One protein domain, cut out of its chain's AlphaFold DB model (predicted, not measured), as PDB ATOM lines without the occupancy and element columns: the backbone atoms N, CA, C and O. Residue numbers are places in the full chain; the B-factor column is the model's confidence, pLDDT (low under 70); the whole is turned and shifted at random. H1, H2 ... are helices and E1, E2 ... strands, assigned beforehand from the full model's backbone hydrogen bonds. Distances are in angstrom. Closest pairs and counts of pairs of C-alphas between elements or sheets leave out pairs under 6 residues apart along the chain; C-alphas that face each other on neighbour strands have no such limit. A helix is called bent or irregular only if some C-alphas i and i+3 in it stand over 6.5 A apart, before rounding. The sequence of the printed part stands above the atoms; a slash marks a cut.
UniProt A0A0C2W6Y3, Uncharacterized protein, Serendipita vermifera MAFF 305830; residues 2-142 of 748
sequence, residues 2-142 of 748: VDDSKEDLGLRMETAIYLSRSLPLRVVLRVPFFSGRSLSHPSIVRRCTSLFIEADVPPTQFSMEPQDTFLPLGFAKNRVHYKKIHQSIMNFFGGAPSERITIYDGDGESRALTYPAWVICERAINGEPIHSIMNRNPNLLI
ATOM      1  N   VAL A   2     250.610 257.100 283.962       58.81
ATOM      2  CA  VAL A   2     251.522 256.659 285.023       58.81
ATOM      3  C   VAL A   2     252.881 256.448 284.373       58.81
ATOM      4  O   VAL A   2     252.953 255.812 283.329       58.81
ATOM      5  N   ASP A   3     253.896 257.089 284.937       64.12
ATOM      6  CA  ASP A   3     255.281 257.055 284.475       64.12
ATOM      7  C   ASP A   3     255.995 255.978 285.288       64.12
ATOM      8  O   ASP A   3     255.960 256.018 286.520       64.12
ATOM      9  N   ASP A   4     256.542 254.980 284.606       66.69
ATOM     10  CA  ASP A   4     257.110 253.786 285.218       66.69
ATOM     11  C   ASP A   4     258.540 253.996 285.734       66.69
ATOM     12  O   ASP A   4     259.043 253.163 286.487       66.69
ATOM     13  N   SER A   5     259.160 255.134 285.398       63.41
ATOM     14  CA  SER A   5     260.418 255.583 286.004       63.41
ATOM     15  C   SER A   5     260.249 256.044 287.455       63.41
ATOM     16  O   SER A   5     261.229 256.193 288.182       63.41
ATOM     17  N   LYS A   6     259.006 256.276 287.900       71.50
ATOM     18  CA  LYS A   6     258.717 256.790 289.240       71.50
ATOM     19  C   LYS A   6     258.519 255.655 290.234       71.50
ATOM     20  O   LYS A   6     257.751 254.723 290.003       71.50
ATOM     21  N   GLU A   7     259.148 255.787 291.398       73.00
ATOM     22  CA  GLU A   7     259.073 254.806 292.491       73.00
ATOM     23  C   GLU A   7     257.633 254.554 292.986       73.00
ATOM     24  O   GLU A   7     257.322 253.474 293.494       73.00
ATOM     25  N   ASP A   8     256.725 255.515 292.778       78.12
ATOM     26  CA  ASP A   8     255.323 255.460 293.203       78.12
ATOM     27  C   ASP A   8     254.362 254.813 292.182       78.12
ATOM     28  O   ASP A   8     253.142 254.829 292.387       78.12
ATOM     29  N   LEU A   9     254.885 254.198 291.112       74.69
ATOM     30  CA  LEU A   9     254.118 253.501 290.067       74.69
ATOM     31  C   LEU A   9     253.052 252.557 290.643       74.69
ATOM     32  O   LEU A   9     251.895 252.606 290.223       74.69
ATOM     33  N   GLY A  10     253.420 251.732 291.631       76.25
ATOM     34  CA  GLY A  10     252.507 250.772 292.263       76.25
ATOM     35  C   GLY A  10     251.309 251.455 292.926       76.25
ATOM     36  O   GLY A  10     250.164 251.136 292.610       76.25
ATOM     37  N   LEU A  11     251.565 252.469 293.758       80.44
ATOM     38  CA  LEU A  11     250.523 253.222 294.462       80.44
ATOM     39  C   LEU A  11     249.595 253.957 293.484       80.44
ATOM     40  O   LEU A  11     248.373 253.974 293.660       80.44
ATOM     41  N   ARG A  12     250.155 254.549 292.423       81.19
ATOM     42  CA  ARG A  12     249.365 255.209 291.374       81.19
ATOM     43  C   ARG A  12     248.503 254.219 290.607       81.19
ATOM     44  O   ARG A  12     247.353 254.533 290.301       81.19
ATOM     45  N   MET A  13     249.039 253.038 290.311       78.31
ATOM     46  CA  MET A  13     248.320 251.979 289.617       78.31
ATOM     47  C   MET A  13     247.165 251.444 290.472       78.31
ATOM     48  O   MET A  13     246.039 251.369 289.986       78.31
ATOM     49  N   GLU A  14     247.396 251.172 291.758       82.00
ATOM     50  CA  GLU A  14     246.352 250.781 292.715       82.00
ATOM     51  C   GLU A  14     245.270 251.852 292.858       82.00
ATOM     52  O   GLU A  14     244.075 251.555 292.774       82.00
ATOM     53  N   THR A  15     245.676 253.117 292.989       83.19
ATOM     54  CA  THR A  15     244.752 254.254 293.053       83.19
ATOM     55  C   THR A  15     243.912 254.336 291.781       83.19
ATOM     56  O   THR A  15     242.688 254.458 291.849       83.19
ATOM     57  N   ALA A  16     244.533 254.201 290.605       80.56
ATOM     58  CA  ALA A  16     243.830 254.201 289.328       80.56
ATOM     59  C   ALA A  16     242.846 253.028 289.222       80.56
ATOM     60  O   ALA A  16     241.699 253.234 288.819       80.56
ATOM     61  N   ILE A  17     243.242 251.815 289.625       82.88
ATOM     62  CA  ILE A  17     242.369 250.631 289.662       82.88
ATOM     63  C   ILE A  17     241.163 250.886 290.565       82.88
ATOM     64  O   ILE A  17     240.031 250.616 290.153       82.88
ATOM     65  N   TYR A  18     241.405 251.416 291.766       85.75
ATOM     66  CA  TYR A  18     240.378 251.693 292.762       85.75
ATOM     67  C   TYR A  18     239.372 252.735 292.265       85.75
ATOM     68  O   TYR A  18     238.164 252.488 292.294       85.75
ATOM     69  N   LEU A  19     239.859 253.862 291.738       84.31
ATOM     70  CA  LEU A  19     239.017 254.934 291.194       84.31
ATOM     71  C   LEU A  19     238.191 254.477 289.986       84.31
ATOM     72  O   LEU A  19     237.113 255.007 289.733       84.31
ATOM     73  N   SER A  20     238.664 253.465 289.261       85.38
ATOM     74  CA  SER A  20     238.025 252.974 288.042       85.38
ATOM     75  C   SER A  20     237.251 251.663 288.217       85.38
ATOM     76  O   SER A  20     236.769 251.135 287.223       85.38
ATOM     77  N   ARG A  21     237.093 251.137 289.441       83.81
ATOM     78  CA  ARG A  21     236.605 249.777 289.798       83.81
ATOM     79  C   ARG A  21     235.351 249.218 289.099       83.81
ATOM     80  O   ARG A  21     235.091 248.024 289.216       83.81
ATOM     81  N   SER A  22     234.600 250.026 288.359       85.94
ATOM     82  CA  SER A  22     233.393 249.618 287.624       85.94
ATOM     83  C   SER A  22     233.377 250.057 286.157       85.94
ATOM     84  O   SER A  22     232.349 249.938 285.500       85.94
ATOM     85  N   LEU A  23     234.492 250.574 285.638       87.06
ATOM     86  CA  LEU A  23     234.591 251.087 284.276       87.06
ATOM     87  C   LEU A  23     235.469 250.176 283.405       87.06
ATOM     88  O   LEU A  23     236.517 249.703 283.884       87.06
ATOM     89  N   PRO A  24     235.078 249.952 282.132       85.88
ATOM     90  CA  PRO A  24     235.982 249.396 281.137       85.88
ATOM     91  C   PRO A  24     237.180 250.335 280.982       85.88
ATOM     92  O   PRO A  24     237.033 251.559 280.970       85.88
ATOM     93  N   LEU A  25     238.374 249.760 280.915       86.62
ATOM     94  CA  LEU A  25     239.614 250.510 280.821       86.62
ATOM     95  C   LEU A  25     240.079 250.599 279.375       86.62
ATOM     96  O   LEU A  25     240.162 249.595 278.668       86.62
ATOM     97  N   ARG A  26     240.454 251.815 278.984       88.56
ATOM     98  CA  ARG A  26     241.323 252.067 277.839       88.56
ATOM     99  C   ARG A  26     242.711 252.360 278.384       88.56
ATOM    100  O   ARG A  26     242.876 253.310 279.150       88.56
ATOM    101  N   VAL A  27     243.672 251.513 278.051       86.44
ATOM    102  CA  VAL A  27     245.048 251.611 278.540       86.44
ATOM    103  C   VAL A  27     245.917 252.118 277.404       86.44
ATOM    104  O   VAL A  27     245.826 251.604 276.297       86.44
ATOM    105  N   VAL A  28     246.751 253.117 277.678       88.06
ATOM    106  CA  VAL A  28     247.840 253.522 276.783       88.06
ATOM    107  C   VAL A  28     249.129 253.019 277.417       88.06
ATOM    108  O   VAL A  28     249.450 253.412 278.541       88.06
ATOM    109  N   LEU A  29     249.810 252.109 276.733       86.75
ATOM    110  CA  LEU A  29     251.041 251.471 277.167       86.75
ATOM    111  C   LEU A  29     252.197 252.028 276.342       86.75
ATOM    112  O   LEU A  29     252.300 251.750 275.152       86.75
ATOM    113  N   ARG A  30     253.066 252.799 276.994       85.75
ATOM    114  CA  ARG A  30     254.322 253.258 276.401       85.75
ATOM    115  C   ARG A  30     255.396 252.202 276.599       85.75
ATOM    116  O   ARG A  30     255.528 251.677 277.705       85.75
ATOM    117  N   VAL A  31     256.104 251.852 275.532       83.50
ATOM    118  CA  VAL A  31     257.101 250.774 275.523       83.50
ATOM    119  C   VAL A  31     258.416 251.242 274.898       83.50
ATOM    120  O   VAL A  31     258.379 251.967 273.915       83.50
ATOM    121  N   PRO A  32     259.577 250.784 275.393       78.69
ATOM    122  CA  PRO A  32     259.741 249.833 276.488       78.69
ATOM    123  C   PRO A  32     259.532 250.504 277.852       78.69
ATOM    124  O   PRO A  32     259.985 251.619 278.068       78.69
ATOM    125  N   PHE A  33     258.904 249.804 278.797       76.12
ATOM    126  CA  PHE A  33     258.922 250.249 280.190       76.12
ATOM    127  C   PHE A  33     260.206 249.743 280.872       76.12
ATOM    128  O   PHE A  33     260.676 248.629 280.625       76.12
ATOM    129  N   PHE A  34     260.812 250.596 281.689       66.88
ATOM    130  CA  PHE A  34     262.052 250.367 282.425       66.88
ATOM    131  C   PHE A  34     261.845 249.478 283.646       66.88
ATOM    132  O   PHE A  34     262.776 248.789 284.070       66.88
ATOM    133  N   SER A  35     260.639 249.479 284.220       61.88
ATOM    134  CA  SER A  35     260.396 248.717 285.438       61.88
ATOM    135  C   SER A  35     260.429 247.206 285.155       61.88
ATOM    136  O   SER A  35     259.630 246.673 284.390       61.88
ATOM    137  N   GLY A  36     261.328 246.473 285.820       62.28
ATOM    138  CA  GLY A  36     261.311 245.000 285.840       62.28
ATOM    139  C   GLY A  36     260.106 244.415 286.595       62.28
ATOM    140  O   GLY A  36     260.012 243.205 286.779       62.28
ATOM    141  N   ARG A  37     259.190 245.269 287.072       65.31
ATOM    142  CA  ARG A  37     257.976 244.873 287.780       65.31
ATOM    143  C   ARG A  37     256.900 244.529 286.763       65.31
ATOM    144  O   ARG A  37     256.622 245.302 285.850       65.31
ATOM    145  N   SER A  38     256.264 243.376 286.948       67.06
ATOM    146  CA  SER A  38     255.146 242.998 286.095       67.06
ATOM    147  C   SER A  38     253.991 243.985 286.265       67.06
ATOM    148  O   SER A  38     253.430 244.123 287.354       67.06
ATOM    149  N   LEU A  39     253.612 244.645 285.172       70.19
ATOM    150  CA  LEU A  39     252.396 245.458 285.093       70.19
ATOM    151  C   LEU A  39     251.130 244.599 284.946       70.19
ATOM    152  O   LEU A  39     250.029 245.148 284.857       70.19
ATOM    153  N   SER A  40     251.266 243.267 284.955       69.00
ATOM    154  CA  SER A  40     250.175 242.295 284.869       69.00
ATOM    155  C   SER A  40     249.321 242.267 286.141       69.00
ATOM    156  O   SER A  40     249.183 241.242 286.809       69.00
ATOM    157  N   HIS A  41     248.735 243.398 286.524       78.81
ATOM    158  CA  HIS A  41     247.759 243.423 287.596       78.81
ATOM    159  C   HIS A  41     246.446 242.831 287.054       78.81
ATOM    160  O   HIS A  41     245.820 243.455 286.185       78.81
ATOM    161  N   PRO A  42     245.953 241.679 287.558       80.69
ATOM    162  CA  PRO A  42     244.812 240.975 286.958       80.69
ATOM    163  C   PRO A  42     243.557 241.845 286.848       80.69
ATOM    164  O   PRO A  42     242.770 241.712 285.915       80.69
ATOM    165  N   SER A  43     243.386 242.787 287.783       81.06
ATOM    166  CA  SER A  43     242.262 243.732 287.766       81.06
ATOM    167  C   SER A  43     242.315 244.739 286.612       81.06
ATOM    168  O   SER A  43     241.257 245.167 286.159       81.06
ATOM    169  N   ILE A  44     243.507 245.118 286.135       82.88
ATOM    170  CA  ILE A  44     243.656 245.995 284.962       82.88
ATOM    171  C   ILE A  44     243.393 245.180 283.710       82.88
ATOM    172  O   ILE A  44     242.498 245.529 282.947       82.88
ATOM    173  N   VAL A  45     244.109 244.066 283.541       83.19
ATOM    174  CA  VAL A  45     244.015 243.223 282.340       83.19
ATOM    175  C   VAL A  45     242.578 242.742 282.121       83.19
ATOM    176  O   VAL A  45     242.044 242.890 281.028       83.19
ATOM    177  N   ARG A  46     241.889 242.276 283.174       83.94
ATOM    178  CA  ARG A  46     240.493 241.801 283.089       83.94
ATOM    179  C   ARG A  46     239.491 242.887 282.687       83.94
ATOM    180  O   ARG A  46     238.416 242.567 282.184       83.94
ATOM    181  N   ARG A  47     239.798 244.152 282.974       85.69
ATOM    182  CA  ARG A  47     238.926 245.299 282.689       85.69
ATOM    183  C   ARG A  47     239.365 246.086 281.460       85.69
ATOM    184  O   ARG A  47     238.618 246.959 281.026       85.69
ATOM    185  N   CYS A  48     240.549 245.806 280.931       86.69
ATOM    186  CA  CYS A  48     241.049 246.396 279.706       86.69
ATOM    187  C   CYS A  48     240.152 245.953 278.551       86.69
ATOM    188  O   CYS A  48     240.002 244.763 278.294       86.69
ATOM    189  N   THR A  49     239.515 246.908 277.886       87.12
ATOM    190  CA  THR A  49     238.769 246.662 276.645       87.12
ATOM    191  C   THR A  49     239.569 247.106 275.431       87.12
ATOM    192  O   THR A  49     239.372 246.590 274.337       87.12
ATOM    193  N   SER A  50     240.464 248.078 275.614       87.75
ATOM    194  CA  SER A  50     241.291 248.629 274.546       87.75
ATOM    195  C   SER A  50     242.684 248.938 275.076       87.75
ATOM    196  O   SER A  50     242.809 249.607 276.103       87.75
ATOM    197  N   LEU A  51     243.710 248.484 274.367       88.81
ATOM    198  CA  LEU A  51     245.112 248.750 274.660       88.81
ATOM    199  C   LEU A  51     245.729 249.498 273.479       88.81
ATOM    200  O   LEU A  51     245.769 248.953 272.387       88.81
ATOM    201  N   PHE A  52     246.215 250.711 273.696       87.44
ATOM    202  CA  PHE A  52     246.991 251.482 272.726       87.44
ATOM    203  C   PHE A  52     248.462 251.318 273.068       87.44
ATOM    204  O   PHE A  52     248.838 251.594 274.207       87.44
ATOM    205  N   ILE A  53     249.278 250.859 272.128       87.38
ATOM    206  CA  ILE A  53     250.709 250.652 272.357       87.38
ATOM    207  C   ILE A  53     251.476 251.767 271.650       87.38
ATOM    208  O   ILE A  53     251.407 251.878 270.435       87.38
ATOM    209  N   GLU A  54     252.177 252.599 272.412       86.88
ATOM    210  CA  GLU A  54     253.022 253.680 271.897       86.88
ATOM    211  C   GLU A  54     254.485 253.250 272.074       86.88
ATOM    212  O   GLU A  54     254.950 253.145 273.212       86.88
ATOM    213  N   ALA A  55     255.213 252.959 270.993       82.75
ATOM    214  CA  ALA A  55     256.638 252.671 271.109       82.75
ATOM    215  C   ALA A  55     257.465 253.962 271.151       82.75
ATOM    216  O   ALA A  55     257.262 254.882 270.354       82.75
ATOM    217  N   ASP A  56     258.436 254.013 272.058       78.31
ATOM    218  CA  ASP A  56     259.459 255.047 272.062       78.31
ATOM    219  C   ASP A  56     260.274 254.976 270.769       78.31
ATOM    220  O   ASP A  56     260.583 253.904 270.242       78.31
ATOM    221  N   VAL A  57     260.629 256.150 270.249       68.12
ATOM    222  CA  VAL A  57     261.491 256.259 269.072       68.12
ATOM    223  C   VAL A  57     262.896 255.804 269.472       68.12
ATOM    224  O   VAL A  57     263.424 256.322 270.464       68.12
ATOM    225  N   PRO A  58     263.542 254.877 268.739       60.16
ATOM    226  CA  PRO A  58     264.951 254.615 268.971       60.16
ATOM    227  C   PRO A  58     265.736 255.933 268.812       60.16
ATOM    228  O   PRO A  58     265.426 256.722 267.922       60.16
ATOM    229  N   PRO A  59     266.750 256.203 269.651       48.97
ATOM    230  CA  PRO A  59     267.470 257.483 269.676       48.97
ATOM    231  C   PRO A  59     268.324 257.784 268.425       48.97
ATOM    232  O   PRO A  59     269.179 258.663 268.463       48.97
ATOM    233  N   THR A  60     268.122 257.091 267.303       53.06
ATOM    234  CA  THR A  60     268.898 257.264 266.072       53.06
ATOM    235  C   THR A  60     268.042 257.832 264.937       53.06
ATOM    236  O   THR A  60     267.006 257.283 264.581       53.06
ATOM    237  N   GLN A  61     268.525 258.944 264.367       47.94
ATOM    238  CA  GLN A  61     267.952 259.816 263.324       47.94
ATOM    239  C   GLN A  61     267.688 259.158 261.950       47.94
ATOM    240  O   GLN A  61     267.719 259.833 260.924       47.94
ATOM    241  N   PHE A  62     267.435 257.855 261.876       48.47
ATOM    242  CA  PHE A  62     267.080 257.238 260.603       48.47
ATOM    243  C   PHE A  62     265.573 257.330 260.417       48.47
ATOM    244  O   PHE A  62     264.815 256.508 260.931       48.47
ATOM    245  N   SER A  63     265.158 258.367 259.687       44.16
ATOM    246  CA  SER A  63     263.866 258.412 259.010       44.16
ATOM    247  C   SER A  63     263.762 257.160 258.141       44.16
ATOM    248  O   SER A  63     264.312 257.122 257.044       44.16
ATOM    249  N   MET A  64     263.126 256.104 258.651       44.53
ATOM    250  CA  MET A  64     262.670 255.026 257.785       44.53
ATOM    251  C   MET A  64     261.562 255.634 256.938       44.53
ATOM    252  O   MET A  64     260.488 255.936 257.459       44.53
ATOM    253  N   GLU A  65     261.821 255.865 255.653       47.25
ATOM    254  CA  GLU A  65     260.706 256.111 254.754       47.25
ATOM    255  C   GLU A  65     259.768 254.892 254.831       47.25
ATOM    256  O   GLU A  65     260.244 253.752 254.818       47.25
ATOM    257  N   PRO A  66     258.439 255.089 254.916       45.34
ATOM    258  CA  PRO A  66     257.462 254.004 255.054       45.34
ATOM    259  C   PRO A  66     257.560 252.913 253.974       45.34
ATOM    260  O   PRO A  66     257.002 251.830 254.142       45.34
ATOM    261  N   GLN A  67     258.264 253.186 252.874       46.50
ATOM    262  CA  GLN A  67     258.444 252.286 251.737       46.50
ATOM    263  C   GLN A  67     259.677 251.369 251.868       46.50
ATOM    264  O   GLN A  67     259.696 250.311 251.247       46.50
ATOM    265  N   ASP A  68     260.636 251.692 252.744       49.38
ATOM    266  CA  ASP A  68     261.841 250.880 253.017       49.38
ATOM    267  C   ASP A  68     261.649 249.882 254.178       49.38
ATOM    268  O   ASP A  68     262.589 249.238 254.659       49.38
ATOM    269  N   THR A  69     260.406 249.735 254.639       50.81
ATOM    270  CA  THR A  69     259.992 249.066 255.885       50.81
ATOM    271  C   THR A  69     260.335 247.577 255.988       50.81
ATOM    272  O   THR A  69     260.200 247.000 257.066       50.81
ATOM    273  N   PHE A  70     260.861 246.950 254.934       52.66
ATOM    274  CA  PHE A  70     261.215 245.528 254.938       52.66
ATOM    275  C   PHE A  70     262.672 245.210 254.611       52.66
ATOM    276  O   PHE A  70     263.011 244.029 254.517       52.66
ATOM    277  N   LEU A  71     263.565 246.200 254.491       53.44
ATOM    278  CA  LEU A  71     264.982 245.882 254.317       53.44
ATOM    279  C   LEU A  71     265.548 245.255 255.612       53.44
ATOM    280  O   LEU A  71     265.604 245.924 256.652       53.44
ATOM    281  N   PRO A  72     266.040 243.996 255.572       55.94
ATOM    282  CA  PRO A  72     266.576 243.287 256.743       55.94
ATOM    283  C   PRO A  72     267.702 244.043 257.471       55.94
ATOM    284  O   PRO A  72     267.947 243.819 258.657       55.94
ATOM    285  N   LEU A  73     268.378 244.958 256.768       58.38
ATOM    286  CA  LEU A  73     269.550 245.703 257.228       58.38
ATOM    287  C   LEU A  73     269.242 246.710 258.348       58.38
ATOM    288  O   LEU A  73     270.012 246.802 259.305       58.38
ATOM    289  N   GLY A  74     268.128 247.447 258.261       64.25
ATOM    290  CA  GLY A  74     267.743 248.428 259.285       64.25
ATOM    291  C   GLY A  74     267.258 247.755 260.570       64.25
ATOM    292  O   GLY A  74     267.637 248.138 261.679       64.25
ATOM    293  N   PHE A  75     266.482 246.679 260.417       70.44
ATOM    294  CA  PHE A  75     265.984 245.904 261.546       70.44
ATOM    295  C   PHE A  75     267.103 245.168 262.289       70.44
ATOM    296  O   PHE A  75     267.119 245.185 263.518       70.44
ATOM    297  N   ALA A  76     268.062 244.556 261.581       74.75
ATOM    298  CA  ALA A  76     269.145 243.796 262.209       74.75
ATOM    299  C   ALA A  76     269.916 244.620 263.258       74.75
ATOM    300  O   ALA A  76     270.225 244.104 264.334       74.75
ATOM    301  N   LYS A  77     270.138 245.916 262.994       77.00
ATOM    302  CA  LYS A  77     270.798 246.846 263.928       77.00
ATOM    303  C   LYS A  77     269.967 247.126 265.187       77.00
ATOM    304  O   LYS A  77     270.530 247.278 266.265       77.00
ATOM    305  N   ASN A  78     268.639 247.139 265.067       79.19
ATOM    306  CA  ASN A  78     267.704 247.481 266.147       79.19
ATOM    307  C   ASN A  78     266.944 246.269 266.723       79.19
ATOM    308  O   ASN A  78     266.062 246.429 267.567       79.19
ATOM    309  N   ARG A  79     267.293 245.038 266.324       84.38
ATOM    310  CA  ARG A  79     266.596 243.800 266.718       84.38
ATOM    311  C   ARG A  79     266.455 243.656 268.232       84.38
ATOM    312  O   ARG A  79     265.397 243.261 268.714       84.38
ATOM    313  N   VAL A  80     267.511 243.975 268.984       86.38
ATOM    314  CA  VAL A  80     267.518 243.892 270.456       86.38
ATOM    315  C   VAL A  80     266.504 244.864 271.064       86.38
ATOM    316  O   VAL A  80     265.782 244.499 271.991       86.38
ATOM    317  N   HIS A  81     266.404 246.072 270.510       84.75
ATOM    318  CA  HIS A  81     265.469 247.094 270.963       84.75
ATOM    319  C   HIS A  81     264.013 246.680 270.704       84.75
ATOM    320  O   HIS A  81     263.220 246.623 271.645       84.75
ATOM    321  N   TYR A  82     263.674 246.274 269.476       85.31
ATOM    322  CA  TYR A  82     262.316 245.814 269.157       85.31
ATOM    323  C   TYR A  82     261.928 244.544 269.928       85.31
ATOM    324  O   TYR A  82     260.783 244.400 270.357       85.31
ATOM    325  N   LYS A  83     262.887 243.643 270.190       87.50
ATOM    326  CA  LYS A  83     262.670 242.488 271.073       87.50
ATOM    327  C   LYS A  83     262.319 242.926 272.497       87.50
ATOM    328  O   LYS A  83     261.416 242.353 273.101       87.50
ATOM    329  N   LYS A  84     263.008 243.940 273.034       87.19
ATOM    330  CA  LYS A  84     262.732 244.500 274.367       87.19
ATOM    331  C   LYS A  84     261.345 245.143 274.430       87.19
ATOM    332  O   LYS A  84     260.635 244.941 275.415       87.19
ATOM    333  N   ILE A  85     260.941 245.860 273.380       87.06
ATOM    334  CA  ILE A  85     259.580 246.395 273.249       87.06
ATOM    335  C   ILE A  85     258.556 245.255 273.292       87.06
ATOM    336  O   ILE A  85     257.682 245.259 274.157       87.06
ATOM    337  N   HIS A  86     258.705 244.241 272.436       85.88
ATOM    338  CA  HIS A  86     257.787 243.102 272.404       85.88
ATOM    339  C   HIS A  86     257.707 242.384 273.761       85.88
ATOM    340  O   HIS A  86     256.615 242.120 274.260       85.88
ATOM    341  N   GLN A  87     258.849 242.150 274.415       85.69
ATOM    342  CA  GLN A  87     258.882 241.537 275.742       85.69
ATOM    343  C   GLN A  87     258.158 242.386 276.793       85.69
ATOM    344  O   GLN A  87     257.476 241.837 277.653       85.69
ATOM    345  N   SER A  88     258.264 243.714 276.715       86.50
ATOM    346  CA  SER A  88     257.537 244.628 277.603       86.50
ATOM    347  C   SER A  88     256.025 244.446 277.432       86.50
ATOM    348  O   SER A  88     255.299 244.264 278.407       86.50
ATOM    349  N   ILE A  89     255.545 244.381 276.189       86.69
ATOM    350  CA  ILE A  89     254.125 244.141 275.899       86.69
ATOM    351  C   ILE A  89     253.673 242.787 276.471       86.69
ATOM    352  O   ILE A  89     252.646 242.710 277.145       86.69
ATOM    353  N   MET A  90     254.461 241.726 276.281       85.19
ATOM    354  CA  MET A  90     254.133 240.400 276.818       85.19
ATOM    355  C   MET A  90     254.134 240.365 278.350       85.19
ATOM    356  O   MET A  90     253.256 239.752 278.961       85.19
ATOM    357  N   ASN A  91     255.067 241.076 278.984       83.88
ATOM    358  CA  ASN A  91     255.122 241.212 280.437       83.88
ATOM    359  C   ASN A  91     253.884 241.941 280.988       83.88
ATOM    360  O   ASN A  91     253.392 241.575 282.053       83.88
ATOM    361  N   PHE A  92     253.338 242.930 280.269       84.19
ATOM    362  CA  PHE A  92     252.089 243.598 280.661       84.19
ATOM    363  C   PHE A  92     250.908 242.620 280.722       84.19
ATOM    364  O   PHE A  92     250.099 242.681 281.649       84.19
ATOM    365  N   PHE A  93     250.816 241.691 279.771       80.88
ATOM    366  CA  PHE A  93     249.754 240.686 279.776       80.88
ATOM    367  C   PHE A  93     249.954 239.600 280.840       80.88
ATOM    368  O   PHE A  93     248.976 238.977 281.252       80.88
ATOM    369  N   GLY A  94     251.185 239.392 281.320       74.12
ATOM    370  CA  GLY A  94     251.507 238.316 282.262       74.12
ATOM    371  C   GLY A  94     251.255 236.920 281.679       74.12
ATOM    372  O   GLY A  94     250.978 235.987 282.427       74.12
ATOM    373  N   GLY A  95     251.284 236.794 280.347       71.19
ATOM    374  CA  GLY A  95     250.886 235.597 279.608       71.19
ATOM    375  C   GLY A  95     250.195 235.939 278.286       71.19
ATOM    376  O   GLY A  95     250.457 236.990 277.698       71.19
ATOM    377  N   ALA A  96     249.311 235.049 277.825       63.16
ATOM    378  CA  ALA A  96     248.537 235.267 276.609       63.16
ATOM    379  C   ALA A  96     247.500 236.392 276.818       63.16
ATOM    380  O   ALA A  96     246.778 236.390 277.825       63.16
ATOM    381  N   PRO A  97     247.408 237.355 275.889       70.75
ATOM    382  CA  PRO A  97     246.434 238.426 275.981       70.75
ATOM    383  C   PRO A  97     245.015 237.864 275.909       70.75
ATOM    384  O   PRO A  97     244.706 236.956 275.143       70.75
ATOM    385  N   SER A  98     244.125 238.412 276.735       75.00
ATOM    386  CA  SER A  98     242.708 238.054 276.689       75.00
ATOM    387  C   SER A  98     242.122 238.501 275.354       75.00
ATOM    388  O   SER A  98     242.158 239.693 275.062       75.00
ATOM    389  N   GLU A  99     241.468 237.597 274.620       76.62
ATOM    390  CA  GLU A  99     240.789 237.855 273.329       76.62
ATOM    391  C   GLU A  99     239.801 239.037 273.374       76.62
ATOM    392  O   GLU A  99     239.430 239.619 272.363       76.62
ATOM    393  N   ARG A 100     239.370 239.421 274.580       80.50
ATOM    394  CA  ARG A 100     238.482 240.565 274.832       80.50
ATOM    395  C   ARG A 100     239.155 241.932 274.674       80.50
ATOM    396  O   ARG A 100     238.456 242.941 274.719       80.50
ATOM    397  N   ILE A 101     240.483 241.977 274.586       85.00
ATOM    398  CA  ILE A 101     241.253 243.216 274.506       85.00
ATOM    399  C   ILE A 101     241.477 243.544 273.034       85.00
ATOM    400  O   ILE A 101     242.159 242.811 272.319       85.00
ATOM    401  N   THR A 102     240.944 244.678 272.589       82.88
ATOM    402  CA  THR A 102     241.306 245.235 271.288       82.88
ATOM    403  C   THR A 102     242.637 245.962 271.405       82.88
ATOM    404  O   THR A 102     242.784 246.845 272.252       82.88
ATOM    405  N   ILE A 103     243.604 245.599 270.571       84.88
ATOM    406  CA  ILE A 103     244.938 246.196 270.590       84.88
ATOM    407  C   ILE A 103     245.052 247.153 269.411       84.88
ATOM    408  O   ILE A 103     244.797 246.780 268.271       84.88
ATOM    409  N   TYR A 104     245.433 248.382 269.718       83.19
ATOM    410  CA  TYR A 104     245.637 249.468 268.785       83.19
ATOM    411  C   TYR A 104     247.110 249.836 268.765       83.19
ATOM    412  O   TYR A 104     247.761 249.935 269.810       83.19
ATOM    413  N   ASP A 105     247.604 250.083 267.565       80.69
ATOM    414  CA  ASP A 105     248.863 250.773 267.377       80.69
ATOM    415  C   ASP A 105     248.668 252.265 267.693       80.69
ATOM    416  O   ASP A 105     247.850 252.944 267.072       80.69
ATOM    417  N   GLY A 106     249.338 252.743 268.740       75.69
ATOM    418  CA  GLY A 106     249.241 254.120 269.213       75.69
ATOM    419  C   GLY A 106     250.239 255.064 268.549       75.69
ATOM    420  O   GLY A 106     250.016 256.273 268.581       75.69
ATOM    421  N   ASP A 107     251.317 254.534 267.960       71.31
ATOM    422  CA  ASP A 107     252.328 255.345 267.274       71.31
ATOM    423  C   ASP A 107     252.036 255.533 265.776       71.31
ATOM    424  O   ASP A 107     252.497 256.509 265.186       71.31
ATOM    425  N   GLY A 108     251.204 254.662 265.192       67.94
ATOM    426  CA  GLY A 108     250.788 254.716 263.787       67.94
ATOM    427  C   GLY A 108     251.846 254.211 262.803       67.94
ATOM    428  O   GLY A 108     251.583 254.159 261.604       67.94
ATOM    429  N   GLU A 109     253.020 253.827 263.298       69.88
ATOM    430  CA  GLU A 109     254.136 253.268 262.536       69.88
ATOM    431  C   GLU A 109     254.361 251.776 262.841       69.88
ATOM    432  O   GLU A 109     255.253 251.140 262.279       69.88
ATOM    433  N   SER A 110     253.559 251.191 263.732       71.00
ATOM    434  CA  SER A 110     253.550 249.777 264.110       71.00
ATOM    435  C   SER A 110     254.882 249.271 264.656       71.00
ATOM    436  O   SER A 110     255.171 248.068 264.628       71.00
ATOM    437  N   ARG A 111     255.681 250.173 265.239       77.44
ATOM    438  CA  ARG A 111     257.022 249.879 265.776       77.44
ATOM    439  C   ARG A 111     256.976 248.852 266.903       77.44
ATOM    440  O   ARG A 111     257.847 247.988 267.031       77.44
ATOM    441  N   ALA A 112     255.914 248.903 267.703       77.12
ATOM    442  CA  ALA A 112     255.657 247.955 268.780       77.12
ATOM    443  C   ALA A 112     255.523 246.491 268.311       77.12
ATOM    444  O   ALA A 112     255.772 245.562 269.085       77.12
ATOM    445  N   LEU A 113     255.145 246.284 267.047       79.94
ATOM    446  CA  LEU A 113     254.852 244.979 266.453       79.94
ATOM    447  C   LEU A 113     255.877 244.573 265.380       79.94
ATOM    448  O   LEU A 113     255.766 243.500 264.788       79.94
ATOM    449  N   THR A 114     256.929 245.368 265.169       79.62
ATOM    450  CA  THR A 114     257.962 245.072 264.165       79.62
ATOM    451  C   THR A 114     258.738 243.796 264.489       79.62
ATOM    452  O   THR A 114     259.035 243.014 263.591       79.62
ATOM    453  N   TYR A 115     259.051 243.540 265.767       83.88
ATOM    454  CA  TYR A 115     259.757 242.314 266.159       83.88
ATOM    455  C   TYR A 115     258.997 241.029 265.799       83.88
ATOM    456  O   TYR A 115     259.580 240.192 265.107       83.88
ATOM    457  N   PRO A 116     257.730 240.839 266.228       80.81
ATOM    458  CA  PRO A 116     256.984 239.639 265.867       80.81
ATOM    459  C   PRO A 116     256.801 239.503 264.350       80.81
ATOM    460  O   PRO A 116     257.002 238.407 263.832       80.81
ATOM    461  N   ALA A 117     256.522 240.598 263.632       79.88
ATOM    462  CA  ALA A 117     256.423 240.581 262.172       79.88
ATOM    463  C   ALA A 117     257.722 240.086 261.512       79.88
ATOM    464  O   ALA A 117     257.694 239.186 260.676       79.88
ATOM    465  N   TRP A 118     258.874 240.605 261.943       79.81
ATOM    466  CA  TRP A 118     260.169 240.197 261.409       79.81
ATOM    467  C   TRP A 118     260.494 238.723 261.685       79.81
ATOM    468  O   TRP A 118     260.969 238.036 260.786       79.81
ATOM    469  N   VAL A 119     260.205 238.210 262.890       82.38
ATOM    470  CA  VAL A 119     260.427 236.786 263.222       82.38
ATOM    471  C   VAL A 119     259.586 235.871 262.328       82.38
ATOM    472  O   VAL A 119     260.065 234.812 261.920       82.38
ATOM    473  N   ILE A 120     258.349 236.271 262.014       80.31
ATOM    474  CA  ILE A 120     257.492 235.528 261.085       80.31
ATOM    475  C   ILE A 120     258.094 235.559 259.680       80.31
ATOM    476  O   ILE A 120     258.282 234.501 259.081       80.31
ATOM    477  N   CYS A 121     258.446 236.744 259.177       75.94
ATOM    478  CA  CYS A 121     259.024 236.902 257.844       75.94
ATOM    479  C   CYS A 121     260.334 236.121 257.679       75.94
ATOM    480  O   CYS A 121     260.486 235.401 256.701       75.94
ATOM    481  N   GLU A 122     261.261 236.209 258.640       81.62
ATOM    482  CA  GLU A 122     262.540 235.485 258.616       81.62
ATOM    483  C   GLU A 122     262.317 233.972 258.482       81.62
ATOM    484  O   GLU A 122     262.949 233.310 257.661       81.62
ATOM    485  N   ARG A 123     261.382 233.413 259.254       83.38
ATOM    486  CA  ARG A 123     261.071 231.979 259.210       83.38
ATOM    487  C   ARG A 123     260.351 231.567 257.928       83.38
ATOM    488  O   ARG A 123     260.676 230.519 257.377       83.38
ATOM    489  N   ALA A 124     259.428 232.394 257.443       77.19
ATOM    490  CA  ALA A 124     258.723 232.145 256.190       77.19
ATOM    491  C   ALA A 124     259.688 232.168 254.993       77.19
ATOM    492  O   ALA A 124     259.631 231.287 254.141       77.19
ATOM    493  N   ILE A 125     260.640 233.112 254.970       73.62
ATOM    494  CA  ILE A 125     261.721 233.172 253.969       73.62
ATOM    495  C   ILE A 125     262.586 231.906 254.013       73.62
ATOM    496  O   ILE A 125     263.015 231.416 252.972       73.62
ATOM    497  N   ASN A 126     262.795 231.337 255.202       80.94
ATOM    498  CA  ASN A 126     263.502 230.069 255.384       80.94
ATOM    499  C   ASN A 126     262.648 228.824 255.053       80.94
ATOM    500  O   ASN A 126     263.068 227.703 255.336       80.94
ATOM    501  N   GLY A 127     261.460 229.000 254.462       79.62
ATOM    502  CA  GLY A 127     260.593 227.915 254.002       79.62
ATOM    503  C   GLY A 127     259.743 227.263 255.093       79.62
ATOM    504  O   GLY A 127     259.123 226.232 254.837       79.62
ATOM    505  N   GLU A 128     259.690 227.822 256.309       82.88
ATOM    506  CA  GLU A 128     258.772 227.321 257.334       82.88
ATOM    507  C   GLU A 128     257.325 227.721 256.975       82.88
ATOM    508  O   GLU A 128     257.058 228.907 256.761       82.88
ATOM    509  N   PRO A 129     256.363 226.778 256.942       79.31
ATOM    510  CA  PRO A 129     254.965 227.115 256.696       79.31
ATOM    511  C   PRO A 129     254.421 228.089 257.747       79.31
ATOM    512  O   PRO A 129     254.643 227.898 258.948       79.31
ATOM    513  N   ILE A 130     253.641 229.091 257.322       75.38
ATOM    514  CA  ILE A 130     253.095 230.139 258.207       75.38
ATOM    515  C   ILE A 130     252.342 229.532 259.398       75.38
ATOM    516  O   ILE A 130     252.549 229.944 260.537       75.38
ATOM    517  N   HIS A 131     251.537 228.491 259.172       75.69
ATOM    518  CA  HIS A 131     250.805 227.821 260.248       75.69
ATOM    519  C   HIS A 131     251.740 227.212 261.318       75.69
ATOM    520  O   HIS A 131     251.431 227.269 262.507       75.69
ATOM    521  N   SER A 132     252.907 226.676 260.931       83.75
ATOM    522  CA  SER A 132     253.913 226.138 261.864       83.75
ATOM    523  C   SER A 132     254.554 227.253 262.687       83.75
ATOM    524  O   SER A 132     254.655 227.144 263.914       83.75
ATOM    525  N   ILE A 133     254.930 228.354 262.027       82.25
ATOM    526  CA  ILE A 133     255.515 229.533 262.679       82.25
ATOM    527  C   ILE A 133     254.577 230.043 263.771       82.25
ATOM    528  O   ILE A 133     255.005 230.305 264.897       82.25
ATOM    529  N   MET A 134     253.293 230.150 263.453       77.44
ATOM    530  CA  MET A 134     252.295 230.723 264.344       77.44
ATOM    531  C   MET A 134     251.955 229.793 265.511       77.44
ATOM    532  O   MET A 134     251.942 230.241 266.657       77.44
ATOM    533  N   ASN A 135     251.821 228.486 265.265       81.19
ATOM    534  CA  ASN A 135     251.609 227.492 266.324       81.19
ATOM    535  C   ASN A 135     252.759 227.448 267.344       81.19
ATOM    536  O   ASN A 135     252.538 227.194 268.526       81.19
ATOM    537  N   ARG A 136     253.996 227.716 266.906       83.56
ATOM    538  CA  ARG A 136     255.173 227.773 267.790       83.56
ATOM    539  C   ARG A 136     255.237 229.035 268.640       83.56
ATOM    540  O   ARG A 136     255.983 229.066 269.616       83.56
ATOM    541  N   ASN A 137     254.492 230.071 268.275       76.50
ATOM    542  CA  ASN A 137     254.539 231.359 268.945       76.50
ATOM    543  C   ASN A 137     253.106 231.832 269.277       76.50
ATOM    544  O   ASN A 137     252.652 232.847 268.750       76.50
ATOM    545  N   PRO A 138     252.395 231.147 270.199       71.94
ATOM    546  CA  PRO A 138     251.002 231.465 270.556       71.94
ATOM    547  C   PRO A 138     250.829 232.857 271.188       71.94
ATOM    548  O   PRO A 138     249.719 233.346 271.359       71.94
ATOM    549  N   ASN A 139     251.943 233.496 271.541       70.69
ATOM    550  CA  ASN A 139     252.015 234.815 272.149       70.69
ATOM    551  C   ASN A 139     252.217 235.947 271.124       70.69
ATOM    552  O   ASN A 139     252.411 237.095 271.520       70.69
ATOM    553  N   LEU A 140     252.228 235.656 269.817       74.19
ATOM    554  CA  LEU A 140     252.376 236.697 268.803       74.19
ATOM    555  C   LEU A 140     251.134 237.582 268.757       74.19
ATOM    556  O   LEU A 140     250.017 237.140 268.500       74.19
ATOM    557  N   LEU A 141     251.367 238.871 268.959       80.19
ATOM    558  CA  LEU A 141     250.362 239.908 268.823       80.19
ATOM    559  C   LEU A 141     250.277 240.335 267.366       80.19
ATOM    560  O   LEU A 141     251.011 241.219 266.931       80.19
ATOM    561  N   ILE A 142     249.388 239.693 266.614       82.00
ATOM    562  CA  ILE A 142     249.074 240.102 265.246       82.00
ATOM    563  C   ILE A 142     247.789 240.916 265.258       82.00
ATOM    564  O   ILE A 142     246.700 240.376 265.444       82.00
TER     565      ILE A 142
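Overview. This is residues 2 to 142 of the 748 residues of an uncharacterized protein of Serendipita vermifera MAFF 305830 (UniProt A0A0C2W6Y3). A small wall of three parallel strands has one long kinked helix, H3, slanting over one face. H4 starts at the wall, meets H3 at a steep angle with its residues 111 to 116 alone and runs away from both, and H5 makes a corner at its far end; H1 lies beyond the edge strand E1, and the small H2 grazes the sheet. The printed part has 141 residues, with five named helices and three named strands in the order H1 E1 H2 E2 H3 E3 H4 H5; the sheet's order is E1 E2 E3, and the class is mixed, helices and strands. The whole is compact, with a radius of gyration of the C-alphas of 16.4 A and spans of 49 by 36 by 24 A.

Arrangement. In the sheet, E2, residues 48 to 55, is the inner strand between the edge strands E1, residues 25 to 31, and E3, residues 102 to 105. E1 and E2 are parallel at 20 degrees, with N 29 and O 52 within hydrogen-bond range at 2.8 A. E2 and E3 are parallel at 17 degrees, with N 104 and O 51 at 2.7 A. H3, residues 72 to 93, makes two layers with the sheet, a helix on one face. Its height over the sheet is 8.8 A, only just supported by 6 nearby C-alphas of the sheet; it is over E1, slantwise to the strands at 38 degrees on the local plane, and the C-alphas of Val 31 and Ile 85 are the closest, 5.5 A apart. E2, H3 and E3 form a strand-helix-strand unit, two parallel neighbour strands with a helix between, and so do E1, H2, residues 42 to 45, and E2; both crossovers are right-handed. H2 only grazes the sheet. H4, residues 111 to 125, grazes it with residues 111 to 113 and touches H3 at a steep tilt of 62 degrees, opposite ways, the closest C-alphas being those of Tyr 82 and Tyr 115, 5.3 A. H5, residues 130 to 136, touches H4 at a steep tilt of 66 degrees, opposite ways, the closest C-alphas being those of Ala 124 and Ile 130, 6.3 A. H1, residues 9 to 19, is close to H2 but not clearly touching: the closest C-alphas, those of Ile 17 and Ile 44, are 6.7 A apart. Every O i to N i+4 pair is within hydrogen-bond range in H1 and H5, against 14 of 18 in H3 and 9 of 11 in H4; H2 is too short for such a pair.

Along the chain. H1 begins at C-alpha 9, (254.118, 253.501, 290.067), and is 15.2 A long. E1 measures 18.3 A, E2 18.9 A and E3 10.2 A. H3 measures 28.6 A and H4 21.0 A; both are irregular, with C-alphas 77 and 80 7.9 A apart in H3, near its kink of 66 degrees at residue 79, and C-alphas 112 and 115 7.4 A apart in H4. H2 is 5.2 A long, and H5, 10.1 A long, ends at C-alpha 136, (255.173, 227.773, 267.790).

Size, cuts and confidence. The C-alphas farthest apart, those of Leu 19 and Gly 127, are 50.8 A apart. The printed part, residues 2 to 142, has no cut. The link from E2 to H3, residues 56 to 71, is long. The mean pLDDT of the printed part is 75.9; 31 residues are under 70, among them residues 34 to 38 and 57 to 74.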